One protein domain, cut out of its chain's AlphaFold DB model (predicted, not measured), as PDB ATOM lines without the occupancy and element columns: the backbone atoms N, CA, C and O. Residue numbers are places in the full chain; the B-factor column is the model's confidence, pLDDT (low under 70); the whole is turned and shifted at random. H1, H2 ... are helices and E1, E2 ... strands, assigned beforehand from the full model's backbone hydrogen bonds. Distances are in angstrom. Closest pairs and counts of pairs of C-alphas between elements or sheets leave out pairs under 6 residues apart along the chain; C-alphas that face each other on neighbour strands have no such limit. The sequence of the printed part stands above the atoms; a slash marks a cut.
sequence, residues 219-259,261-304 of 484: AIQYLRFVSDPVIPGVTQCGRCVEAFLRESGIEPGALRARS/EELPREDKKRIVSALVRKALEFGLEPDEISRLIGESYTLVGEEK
ATOM      1  N   ALA A 219      33.850 -42.507 -13.463       93.75
ATOM      2  CA  ALA A 219      33.766 -43.286 -12.229       93.75
ATOM      3  C   ALA A 219      33.059 -44.637 -12.429       93.75
ATOM      4  O   ALA A 219      33.437 -45.644 -11.837       93.75
ATOM      5  N   ILE A 220      32.069 -44.698 -13.325       92.75
ATOM      6  CA  ILE A 220      31.397 -45.958 -13.665       92.75
ATOM      7  C   ILE A 220      32.346 -46.970 -14.329       92.75
ATOM      8  O   ILE A 220      32.246 -48.174 -14.096       92.75
ATOM      9  N   GLN A 221      33.278 -46.489 -15.159       91.62
ATOM     10  CA  GLN A 221      34.297 -47.336 -15.767       91.62
ATOM     11  C   GLN A 221      35.365 -47.685 -14.739       91.62
ATOM     12  O   GLN A 221      35.738 -48.848 -14.656       91.62
ATOM     13  N   TYR A 222      35.804 -46.718 -13.934       93.00
ATOM     14  CA  TYR A 222      36.741 -46.942 -12.837       93.00
ATOM     15  C   TYR A 222      36.313 -48.121 -11.947       93.00
ATOM     16  O   TYR A 222      37.039 -49.105 -11.831       93.00
ATOM     17  N   LEU A 223      35.068 -48.103 -11.455       93.44
ATOM     18  CA  LEU A 223      34.499 -49.182 -10.638       93.44
ATOM     19  C   LEU A 223      34.468 -50.538 -11.352       93.44
ATOM     20  O   LEU A 223      34.677 -51.580 -10.733       93.44
ATOM     21  N   ARG A 224      34.240 -50.550 -12.670       90.75
ATOM     22  CA  ARG A 224      34.278 -51.787 -13.462       90.75
ATOM     23  C   ARG A 224      35.675 -52.408 -13.482       90.75
ATOM     24  O   ARG A 224      35.764 -53.630 -13.562       90.75
ATOM     25  N   PHE A 225      36.731 -51.604 -13.442       86.56
ATOM     26  CA  PHE A 225      38.112 -52.078 -13.548       86.56
ATOM     27  C   PHE A 225      38.767 -52.419 -12.209       86.56
ATOM     28  O   PHE A 225      39.893 -52.909 -12.216       86.56
ATOM     29  N   VAL A 226      38.060 -52.261 -11.087       89.19
ATOM     30  CA  VAL A 226      38.505 -52.794  -9.794       89.19
ATOM     31  C   VAL A 226      38.728 -54.307  -9.921       89.19
ATOM     32  O   VAL A 226      37.826 -55.063 -10.307       89.19
ATOM     33  N   SER A 227      39.966 -54.735  -9.668       82.81
ATOM     34  CA  SER A 227      40.440 -56.100  -9.922       82.81
ATOM     35  C   SER A 227      41.188 -56.739  -8.759       82.81
ATOM     36  O   SER A 227      41.408 -57.944  -8.813       82.81
ATOM     37  N   ASP A 228      41.563 -55.978  -7.730       83.50
ATOM     38  CA  ASP A 228      42.179 -56.521  -6.522       83.50
ATOM     39  C   ASP A 228      41.424 -56.061  -5.265       83.50
ATOM     40  O   ASP A 228      41.559 -54.909  -4.850       83.50
ATOM     41  N   PRO A 229      40.591 -56.939  -4.683       86.81
ATOM     42  CA  PRO A 229      40.052 -58.158  -5.270       86.81
ATOM     43  C   PRO A 229      38.987 -57.854  -6.336       86.81
ATOM     44  O   PRO A 229      38.334 -56.806  -6.355       86.81
ATOM     45  N   VAL A 230      38.755 -58.822  -7.223       87.75
ATOM     46  CA  VAL A 230      37.520 -58.857  -8.013       87.75
ATOM     47  C   VAL A 230      36.362 -59.121  -7.054       87.75
ATOM     48  O   VAL A 230      36.386 -60.117  -6.338       87.75
ATOM     49  N   ILE A 231      35.334 -58.271  -7.068       90.88
ATOM     50  CA  ILE A 231      34.123 -58.466  -6.266       90.88
ATOM     51  C   ILE A 231      33.110 -59.223  -7.132       90.88
ATOM     52  O   ILE A 231      32.611 -58.648  -8.114       90.88
ATOM     53  N   PRO A 232      32.805 -60.497  -6.811       87.94
ATOM     54  CA  PRO A 232      31.902 -61.315  -7.609       87.94
ATOM     55  C   PRO A 232      30.546 -60.636  -7.799       87.94
ATOM     56  O   PRO A 232      30.020 -59.990  -6.899       87.94
ATOM     57  N   GLY A 233      29.994 -60.733  -9.008       86.31
ATOM     58  CA  GLY A 233      28.699 -60.127  -9.322       86.31
ATOM     59  C   GLY A 233      28.675 -58.593  -9.322       86.31
ATOM     60  O   GLY A 233      27.598 -58.033  -9.492       86.31
ATOM     61  N   VAL A 234      29.820 -57.910  -9.174       90.69
ATOM     62  CA  VAL A 234      29.908 -56.440  -9.211       90.69
ATOM     63  C   VAL A 234      30.976 -55.973 -10.198       90.69
ATOM     64  O   VAL A 234      30.640 -55.430 -11.253       90.69
ATOM     65  N   THR A 235      32.258 -56.169  -9.883       88.88
ATOM     66  CA  THR A 235      33.364 -55.623 -10.686       88.88
ATOM     67  C   THR A 235      33.653 -56.514 -11.898       88.88
ATOM     68  O   THR A 235      33.080 -57.592 -12.054       88.88
ATOM     69  N   GLN A 236      34.454 -56.027 -12.852       83.62
ATOM     70  CA  GLN A 236      34.720 -56.674 -14.150       83.62
ATOM     71  C   GLN A 236      33.482 -56.864 -15.060       83.62
ATOM     72  O   GLN A 236      33.599 -57.357 -16.183       83.62
ATOM     73  N   CYS A 237      32.300 -56.386 -14.652       84.81
ATOM     74  CA  CYS A 237      31.047 -56.485 -15.400       84.81
ATOM     75  C   CYS A 237      30.309 -55.136 -15.432       84.81
ATOM     76  O   CYS A 237      29.755 -54.686 -14.435       84.81
ATOM     77  N   GLY A 238      30.229 -54.496 -16.607       83.19
ATOM     78  CA  GLY A 238      29.609 -53.166 -16.736       83.19
ATOM     79  C   GLY A 238      28.132 -53.117 -16.318       83.19
ATOM     80  O   GLY A 238      27.729 -52.212 -15.596       83.19
ATOM     81  N   ARG A 239      27.336 -54.124 -16.708       89.38
ATOM     82  CA  ARG A 239      25.920 -54.220 -16.298       89.38
ATOM     83  C   ARG A 239      25.764 -54.425 -14.790       89.38
ATOM     84  O   ARG A 239      24.815 -53.922 -14.202       89.38
ATOM     85  N   CYS A 240      26.697 -55.151 -14.184       92.38
ATOM     86  CA  CYS A 240      26.662 -55.499 -12.774       92.38
ATOM     87  C   CYS A 240      26.998 -54.291 -11.890       92.38
ATOM     88  O   CYS A 240      26.290 -54.046 -10.921       92.38
ATOM     89  N   VAL A 241      27.986 -53.468 -12.276       93.00
ATOM     90  CA  VAL A 241      28.284 -52.189 -11.600       93.00
ATOM     91  C   VAL A 241      27.057 -51.277 -11.576       93.00
ATOM     92  O   VAL A 241      26.737 -50.695 -10.545       93.00
ATOM     93  N   GLU A 242      26.335 -51.165 -12.693       92.12
ATOM     94  CA  GLU A 242      25.117 -50.348 -12.749       92.12
ATOM     95  C   GLU A 242      24.003 -50.859 -11.831       92.12
ATOM     96  O   GLU A 242      23.331 -50.054 -11.187       92.12
ATOM     97  N   ALA A 243      23.788 -52.175 -11.788       92.38
ATOM     98  CA  ALA A 243      22.812 -52.787 -10.891       92.38
ATOM     99  C   ALA A 243      23.200 -52.563  -9.422       92.38
ATOM    100  O   ALA A 243      22.393 -52.060  -8.646       92.38
ATOM    101  N   PHE A 244      24.465 -52.814  -9.082       93.81
ATOM    102  CA  PHE A 244      25.040 -52.591  -7.757       93.81
ATOM    103  C   PHE A 244      24.857 -51.149  -7.256       93.81
ATOM    104  O   PHE A 244      24.470 -50.929  -6.105       93.81
ATOM    105  N   LEU A 245      25.108 -50.156  -8.116       91.69
ATOM    106  CA  LEU A 245      24.928 -48.747  -7.763       91.69
ATOM    107  C   LEU A 245      23.458 -48.434  -7.451       91.69
ATOM    108  O   LEU A 245      23.176 -47.822  -6.421       91.69
ATOM    109  N   ARG A 246      22.521 -48.921  -8.280       91.12
ATOM    110  CA  ARG A 246      21.076 -48.738  -8.052       91.12
ATOM    111  C   ARG A 246      20.603 -49.423  -6.770       91.12
ATOM    112  O   ARG A 246      19.894 -48.796  -5.989       91.12
ATOM    113  N   GLU A 247      21.041 -50.656  -6.512       89.44
ATOM    114  CA  GLU A 247      20.781 -51.374  -5.250       89.44
ATOM    115  C   GLU A 247      21.295 -50.599  -4.028       89.44
ATOM    116  O   GLU A 247      20.693 -50.639  -2.957       89.44
ATOM    117  N   SER A 248      22.383 -49.843  -4.195       84.75
ATOM    118  CA  SER A 248      22.988 -49.011  -3.148       84.75
ATOM    119  C   SER A 248      22.367 -47.606  -3.035       84.75
ATOM    120  O   SER A 248      22.841 -46.774  -2.250       84.75
ATOM    121  N   GLY A 249      21.316 -47.317  -3.814       85.31
ATOM    122  CA  GLY A 249      20.643 -46.016  -3.854       85.31
ATOM    123  C   GLY A 249      21.502 -44.905  -4.463       85.31
ATOM    124  O   GLY A 249      21.469 -43.770  -3.976       85.31
ATOM    125  N   ILE A 250      22.331 -45.242  -5.455       85.56
ATOM    126  CA  ILE A 250      23.243 -44.327  -6.151       85.56
ATOM    127  C   ILE A 250      22.890 -44.311  -7.636       85.56
ATOM    128  O   ILE A 250      22.938 -45.339  -8.310       85.56
ATOM    129  N   GLU A 251      22.570 -43.130  -8.159       86.50
ATOM    130  CA  GLU A 251      22.194 -42.968  -9.561       86.50
ATOM    131  C   GLU A 251      23.417 -43.059 -10.490       86.50
ATOM    132  O   GLU A 251      24.297 -42.191 -10.439       86.50
ATOM    133  N   PRO A 252      23.487 -44.049 -11.408       86.69
ATOM    134  CA  PRO A 252      24.662 -44.234 -12.265       86.69
ATOM    135  C   PRO A 252      24.931 -43.070 -13.227       86.69
ATOM    136  O   PRO A 252      26.047 -42.937 -13.726       86.69
ATOM    137  N   GLY A 253      23.922 -42.239 -13.521       86.12
ATOM    138  CA  GLY A 253      24.026 -41.139 -14.483       86.12
ATOM    139  C   GLY A 253      25.146 -40.148 -14.154       86.12
ATOM    140  O   GLY A 253      25.933 -39.808 -15.035       86.12
ATOM    141  N   ALA A 254      25.282 -39.759 -12.882       79.19
ATOM    142  CA  ALA A 254      26.323 -38.826 -12.445       79.19
ATOM    143  C   ALA A 254      27.744 -39.399 -12.624       79.19
ATOM    144  O   ALA A 254      28.667 -38.681 -13.006       79.19
ATOM    145  N   LEU A 255      27.907 -40.713 -12.434       89.56
ATOM    146  CA  LEU A 255      29.190 -41.417 -12.525       89.56
ATOM    147  C   LEU A 255      29.648 -41.673 -13.973       89.56
ATOM    148  O   LEU A 255      30.786 -42.085 -14.196       89.56
ATOM    149  N   ARG A 256      28.778 -41.452 -14.970       89.50
ATOM    150  CA  ARG A 256      29.146 -41.536 -16.396       89.50
ATOM    151  C   ARG A 256      29.891 -40.298 -16.888       89.50
ATOM    152  O   ARG A 256      30.624 -40.405 -17.865       89.50
ATOM    153  N   ALA A 257      29.673 -39.152 -16.246       87.56
ATOM    154  CA  ALA A 257      30.205 -37.862 -16.683       87.56
ATOM    155  C   ALA A 257      31.396 -37.374 -15.844       87.56
ATOM    156  O   ALA A 257      32.122 -36.495 -16.291       87.56
ATOM    157  N   ARG A 258      31.584 -37.928 -14.641       91.31
ATOM    158  CA  ARG A 258      32.632 -37.524 -13.695       91.31
ATOM    159  C   ARG A 258      33.658 -38.627 -13.507       91.31
ATOM    160  O   ARG A 258      33.284 -39.800 -13.546       91.31
ATOM    161  N   SER A 259      34.915 -38.264 -13.284       92.81
ATOM    162  CA  SER A 259      35.936 -39.199 -12.796       92.81
ATOM    163  C   SER A 259      35.716 -39.536 -11.323       92.81
ATOM    164  O   SER A 259      34.871 -38.935 -10.657       92.81
ATOM    165  N   GLU A 261      37.842 -39.085  -8.789       90.19
ATOM    166  CA  GLU A 261      38.329 -37.920  -8.030       90.19
ATOM    167  C   GLU A 261      37.296 -36.780  -7.905       90.19
ATOM    168  O   GLU A 261      37.232 -36.130  -6.868       90.19
ATOM    169  N   GLU A 262      36.446 -36.581  -8.918       90.31
ATOM    170  CA  GLU A 262      35.440 -35.508  -8.983       90.31
ATOM    171  C   GLU A 262      34.168 -35.827  -8.177       90.31
ATOM    172  O   GLU A 262      33.252 -34.997  -8.084       90.31
ATOM    173  N   LEU A 263      34.060 -37.039  -7.624       90.62
ATOM    174  CA  LEU A 263      32.920 -37.421  -6.803       90.62
ATOM    175  C   LEU A 263      33.013 -36.811  -5.397       90.62
ATOM    176  O   LEU A 263      34.084 -36.827  -4.784       90.62
ATOM    177  N   PRO A 264      31.882 -36.350  -4.827       89.56
ATOM    178  CA  PRO A 264      31.824 -35.954  -3.428       89.56
ATOM    179  C   PRO A 264      32.318 -37.073  -2.507       89.56
ATOM    180  O   PRO A 264      31.996 -38.247  -2.699       89.56
ATOM    181  N   ARG A 265      33.044 -36.705  -1.448       90.12
ATOM    182  CA  ARG A 265      33.600 -37.666  -0.482       90.12
ATOM    183  C   ARG A 265      32.539 -38.592   0.123       90.12
ATOM    184  O   ARG A 265      32.816 -39.763   0.360       90.12
ATOM    185  N   GLU A 266      31.330 -38.087   0.354       89.06
ATOM    186  CA  GLU A 266      30.217 -38.887   0.878       89.06
ATOM    187  C   GLU A 266      29.718 -39.935  -0.127       89.06
ATOM    188  O   GLU A 266      29.441 -41.069   0.262       89.06
ATOM    189  N   ASP A 267      29.697 -39.615  -1.423       89.12
ATOM    190  CA  ASP A 267      29.346 -40.586  -2.463       89.12
ATOM    191  C   ASP A 267      30.425 -41.667  -2.576       89.12
ATOM    192  O   ASP A 267      30.096 -42.855  -2.572       89.12
ATOM    193  N   LYS A 268      31.712 -41.280  -2.574       92.69
ATOM    194  CA  LYS A 268      32.831 -42.239  -2.542       92.69
ATOM    195  C   LYS A 268      32.701 -43.200  -1.358       92.69
ATOM    196  O   LYS A 268      32.722 -44.415  -1.553       92.69
ATOM    197  N   LYS A 269      32.491 -42.678  -0.141       92.25
ATOM    198  CA  LYS A 269      32.291 -43.493   1.072       92.25
ATOM    199  C   LYS A 269      31.124 -44.465   0.918       92.25
ATOM    200  O   LYS A 269      31.287 -45.647   1.205       92.25
ATOM    201  N   ARG A 270      29.964 -43.999   0.438       92.06
ATOM    202  CA  ARG A 270      28.781 -44.855   0.229       92.06
ATOM    203  C   ARG A 270      29.066 -45.997  -0.745       92.06
ATOM    204  O   ARG A 270      28.693 -47.133  -0.456       92.06
ATOM    205  N   ILE A 271      29.741 -45.707  -1.859       94.12
ATOM    206  CA  ILE A 271      30.125 -46.713  -2.859       94.12
ATOM    207  C   ILE A 271      31.086 -47.728  -2.239       94.12
ATOM    208  O   ILE A 271      30.831 -48.927  -2.313       94.12
ATOM    209  N   VAL A 272      32.147 -47.263  -1.578       94.19
ATOM    210  CA  VAL A 272      33.149 -48.130  -0.941       94.19
ATOM    211  C   VAL A 272      32.516 -49.025   0.125       94.19
ATOM    212  O   VAL A 272      32.720 -50.237   0.105       94.19
ATOM    213  N   SER A 273      31.681 -48.481   1.014       93.56
ATOM    214  CA  SER A 273      30.978 -49.280   2.027       93.56
ATOM    215  C   SER A 273      30.024 -50.307   1.411       93.56
ATOM    216  O   SER A 273      29.829 -51.388   1.967       93.56
ATOM    217  N   ALA A 274      29.407 -49.999   0.270       94.00
ATOM    218  CA  ALA A 274      28.588 -50.963  -0.456       94.00
ATOM    219  C   ALA A 274      29.437 -52.064  -1.120       94.00
ATOM    220  O   ALA A 274      29.046 -53.228  -1.056       94.00
ATOM    221  N   LEU A 275      30.607 -51.731  -1.678       94.69
ATOM    222  CA  LEU A 275      31.543 -52.711  -2.245       94.69
ATOM    223  C   LEU A 275      32.038 -53.690  -1.177       94.69
ATOM    224  O   LEU A 275      31.991 -54.898  -1.394       94.69
ATOM    225  N   VAL A 276      32.436 -53.180  -0.009       94.50
ATOM    226  CA  VAL A 276      32.876 -53.997   1.135       94.50
ATOM    227  C   VAL A 276      31.770 -54.953   1.589       94.50
ATOM    228  O   VAL A 276      32.028 -56.138   1.783       94.50
ATOM    229  N   ARG A 277      30.522 -54.476   1.703       93.50
ATOM    230  CA  ARG A 277      29.380 -55.337   2.062       93.50
ATOM    231  C   ARG A 277      29.145 -56.442   1.036       93.50
ATOM    232  O   ARG A 277      29.011 -57.594   1.430       93.50
ATOM    233  N   LYS A 278      29.161 -56.117  -0.260       93.81
ATOM    234  CA  LYS A 278      29.035 -57.129  -1.319       93.81
ATOM    235  C   LYS A 278      30.173 -58.143  -1.270       93.81
ATOM    236  O   LYS A 278      29.914 -59.333  -1.381       93.81
ATOM    237  N   ALA A 279      31.410 -57.703  -1.062       93.44
ATOM    238  CA  ALA A 279      32.547 -58.609  -0.940       93.44
ATOM    239  C   ALA A 279      32.359 -59.615   0.215       93.44
ATOM    240  O   ALA A 279      32.539 -60.811   0.004       93.44
ATOM    241  N   LEU A 280      31.900 -59.151   1.384       93.94
ATOM    242  CA  LEU A 280      31.560 -60.020   2.521       93.94
ATOM    243  C   LEU A 280      30.401 -60.981   2.205       93.94
ATOM    244  O   LEU A 280      30.480 -62.158   2.540       93.94
ATOM    245  N   GLU A 281      29.340 -60.510   1.538       93.44
ATOM    246  CA  GLU A 281      28.202 -61.350   1.113       93.44
ATOM    247  C   GLU A 281      28.635 -62.497   0.185       93.44
ATOM    248  O   GLU A 281      28.068 -63.587   0.242       93.44
ATOM    249  N   PHE A 282      29.651 -62.264  -0.651       91.12
ATOM    250  CA  PHE A 282      30.234 -63.270  -1.543       91.12
ATOM    251  C   PHE A 282      31.361 -64.095  -0.902       91.12
ATOM    252  O   PHE A 282      31.975 -64.909  -1.592       91.12
ATOM    253  N   GLY A 283      31.608 -63.926   0.402       92.38
ATOM    254  CA  GLY A 283      32.553 -64.737   1.167       92.38
ATOM    255  C   GLY A 283      34.025 -64.407   0.923       92.38
ATOM    256  O   GLY A 283      34.857 -65.295   1.068       92.38
ATOM    257  N   LEU A 284      34.353 -63.173   0.521       92.19
ATOM    258  CA  LEU A 284      35.749 -62.727   0.479       92.19
ATOM    259  C   LEU A 284      36.269 -62.522   1.904       92.19
ATOM    260  O   LEU A 284      35.571 -61.953   2.751       92.19
ATOM    261  N   GLU A 285      37.509 -62.934   2.147       91.75
ATOM    262  CA  GLU A 285      38.128 -62.805   3.464       91.75
ATOM    263  C   GLU A 285      38.502 -61.341   3.775       91.75
ATOM    264  O   GLU A 285      38.811 -60.569   2.859       91.75
ATOM    265  N   PRO A 286      38.536 -60.925   5.057       90.19
ATOM    266  CA  PRO A 286      38.882 -59.553   5.441       90.19
ATOM    267  C   PRO A 286      40.217 -59.058   4.863       90.19
ATOM    268  O   PRO A 286      40.306 -57.909   4.426       90.19
ATOM    269  N   ASP A 287      41.221 -59.934   4.800       86.88
ATOM    270  CA  ASP A 287      42.541 -59.636   4.228       86.88
ATOM    271  C   ASP A 287      42.507 -59.460   2.704       86.88
ATOM    272  O   ASP A 287      43.379 -58.813   2.127       86.88
ATOM    273  N   GLU A 288      41.507 -60.021   2.025       87.19
ATOM    274  CA  GLU A 288      41.273 -59.758   0.607       87.19
ATOM    275  C   GLU A 288      40.574 -58.428   0.404       87.19
ATOM    276  O   GLU A 288      40.988 -57.630  -0.431       87.19
ATOM    277  N   ILE A 289      39.544 -58.161   1.197       91.75
ATOM    278  CA  ILE A 289      38.755 -56.933   1.109       91.75
ATOM    279  C   ILE A 289      39.610 -55.705   1.430       91.75
ATOM    280  O   ILE A 289      39.439 -54.665   0.792       91.75
ATOM    281  N   SER A 290      40.539 -55.816   2.382       89.88
ATOM    282  CA  SER A 290      41.430 -54.715   2.762       89.88
ATOM    283  C   SER A 290      42.266 -54.201   1.585       89.88
ATOM    284  O   SER A 290      42.525 -53.000   1.524       89.88
ATOM    285  N   ARG A 291      42.584 -55.053   0.594       89.56
ATOM    286  CA  ARG A 291      43.345 -54.667  -0.611       89.56
ATOM    287  C   ARG A 291      42.610 -53.691  -1.532       89.56
ATOM    288  O   ARG A 291      43.277 -52.978  -2.283       89.56
ATOM    289  N   LEU A 292      41.275 -53.584  -1.418       91.00
ATOM    290  CA  LEU A 292      40.481 -52.575  -2.139       91.00
ATOM    291  C   LEU A 292      40.959 -51.152  -1.844       91.00
ATOM    292  O   LEU A 292      40.820 -50.275  -2.699       91.00
ATOM    293  N   ILE A 293      41.445 -50.916  -0.623       93.25
ATOM    294  CA  ILE A 293      41.776 -49.595  -0.103       93.25
ATOM    295  C   ILE A 293      43.279 -49.473   0.086       93.25
ATOM    296  O   ILE A 293      43.945 -50.367   0.596       93.25
ATOM    297  N   GLY A 294      43.805 -48.313  -0.268       93.88
ATOM    298  CA  GLY A 294      45.122 -47.883   0.170       93.88
ATOM    299  C   GLY A 294      45.418 -46.494  -0.358       93.88
ATOM    300  O   GLY A 294      44.498 -45.730  -0.646       93.88
ATOM    301  N   GLU A 295      46.688 -46.134  -0.427       96.31
ATOM    302  CA  GLU A 295      47.077 -44.776  -0.776       96.31
ATOM    303  C   GLU A 295      46.946 -44.522  -2.278       96.31
ATOM    304  O   GLU A 295      47.414 -45.289  -3.121       96.31
ATOM    305  N   SER A 296      46.298 -43.407  -2.592       94.94
ATOM    306  CA  SER A 296      46.317 -42.776  -3.901       94.94
ATOM    307  C   SER A 296      47.199 -41.535  -3.838       94.94
ATOM    308  O   SER A 296      47.256 -40.851  -2.812       94.94
ATOM    309  N   TYR A 297      47.908 -41.274  -4.933       97.25
ATOM    310  CA  TYR A 297      48.986 -40.295  -4.989       97.25
ATOM    311  C   TYR A 297      48.675 -39.287  -6.090       97.25
ATOM    312  O   TYR A 297      48.729 -39.611  -7.279       97.25
ATOM    313  N   THR A 298      48.320 -38.073  -5.689       97.38
ATOM    314  CA  THR A 298      47.914 -37.000  -6.595       97.38
ATOM    315  C   THR A 298      49.064 -36.013  -6.773       97.38
ATOM    316  O   THR A 298      49.534 -35.442  -5.795       97.38
ATOM    317  N   LEU A 299      49.499 -35.791  -8.013       98.00
ATOM    318  CA  LEU A 299      50.414 -34.716  -8.395       98.00
ATOM    319  C   LEU A 299      49.648 -33.387  -8.426       98.00
ATOM    320  O   LEU A 299      48.701 -33.207  -9.198       98.00
ATOM    321  N   VAL A 300      50.041 -32.456  -7.562       97.06
ATOM    322  CA  VAL A 300      49.355 -31.172  -7.384       97.06
ATOM    323  C   VAL A 300      49.610 -30.269  -8.591       97.06
ATOM    324  O   VAL A 300      50.742 -30.100  -9.031       97.06
ATOM    325  N   GLY A 301      48.543 -29.666  -9.123       93.31
ATOM    326  CA  GLY A 301      48.620 -28.737 -10.256       93.31
ATOM    327  C   GLY A 301      48.694 -29.396 -11.637       93.31
ATOM    328  O   GLY A 301      48.697 -28.684 -12.637       93.31
ATOM    329  N   GLU A 302      48.697 -30.729 -11.712       95.62
ATOM    330  CA  GLU A 302      48.804 -31.460 -12.974       95.62
ATOM    331  C   GLU A 302      47.453 -31.698 -13.679       95.62
ATOM    332  O   GLU A 302      46.363 -31.734 -13.078       95.62
ATOM    333  N   GLU A 303      47.542 -31.886 -14.997       91.69
ATOM    334  CA  GLU A 303      46.412 -32.199 -15.873       91.69
ATOM    335  C   GLU A 303      45.798 -33.567 -15.540       91.69
ATOM    336  O   GLU A 303      46.488 -34.496 -15.125       91.69
ATOM    337  N   LYS A 304      44.486 -33.719 -15.767       89.06
ATOM    338  CA  LYS A 304      43.690 -34.894 -15.358       89.06
ATOM    339  C   LYS A 304      44.309 -36.242 -15.758       89.06
ATOM    340  O   LYS A 304      44.232 -37.197 -14.994       89.06
TER     341      LYS A 304
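This is residues 219 to 259 and 261 to 304 of the 484 residues of the protein "DHHA1 domain-containing protein" of Thermoplasmata archaeon (UniProt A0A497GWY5). The long helix H4 runs past a cluster of three short crossed helices, H1, H2 and H3; beyond it the chain folds back through H5 into strand E1. The 85 printed residues hold five named helices, then E1: mostly helix. The whole is compact, radius of gyration of the C-alphas 13.1 A, spanning 41 by 28 by 22 A.

H4, residues 265 to 281, measures 24.3 A from C-alpha 265 at (33.600, -37.666, -0.482). H5 is 286 to 292; E1, 293 to 299, measures 19.1 A to C-alpha 299 at (50.414, -34.716, -8.395) and pairs with no named strand. H1 is 219 to 225, H2 238 to 247, H3 252 to 257.

H4, with residues 276 to 280 alone, touches H5 in a hairpin, closest C-alphas Val 276 and Ile 289, 6.6 A. H4 and E1 are apart. H2 is close to H4 but not clearly touching, closest C-alphas Leu 245 and Ile 271, 7.4 A. H1 touches H3, about perpendicular at 82 degrees, closest C-alphas Ala 219 and Leu 255, 5.0 A. H1 also touches H2, closest C-alphas Arg 224 and Gly 238, 5.9 A. Every O i to N i+4 pair is within hydrogen-bond range in H1, H2 and H4, 1 of 2 in H3, 1 of 3 in H5, where 3 of 4 O i to N i+3 pairs are.

Residue 260 is not printed; C-alphas 259 and 261 are 5.5 A apart. The H1 to H2 link is long. No printed residue has pLDDT under 70.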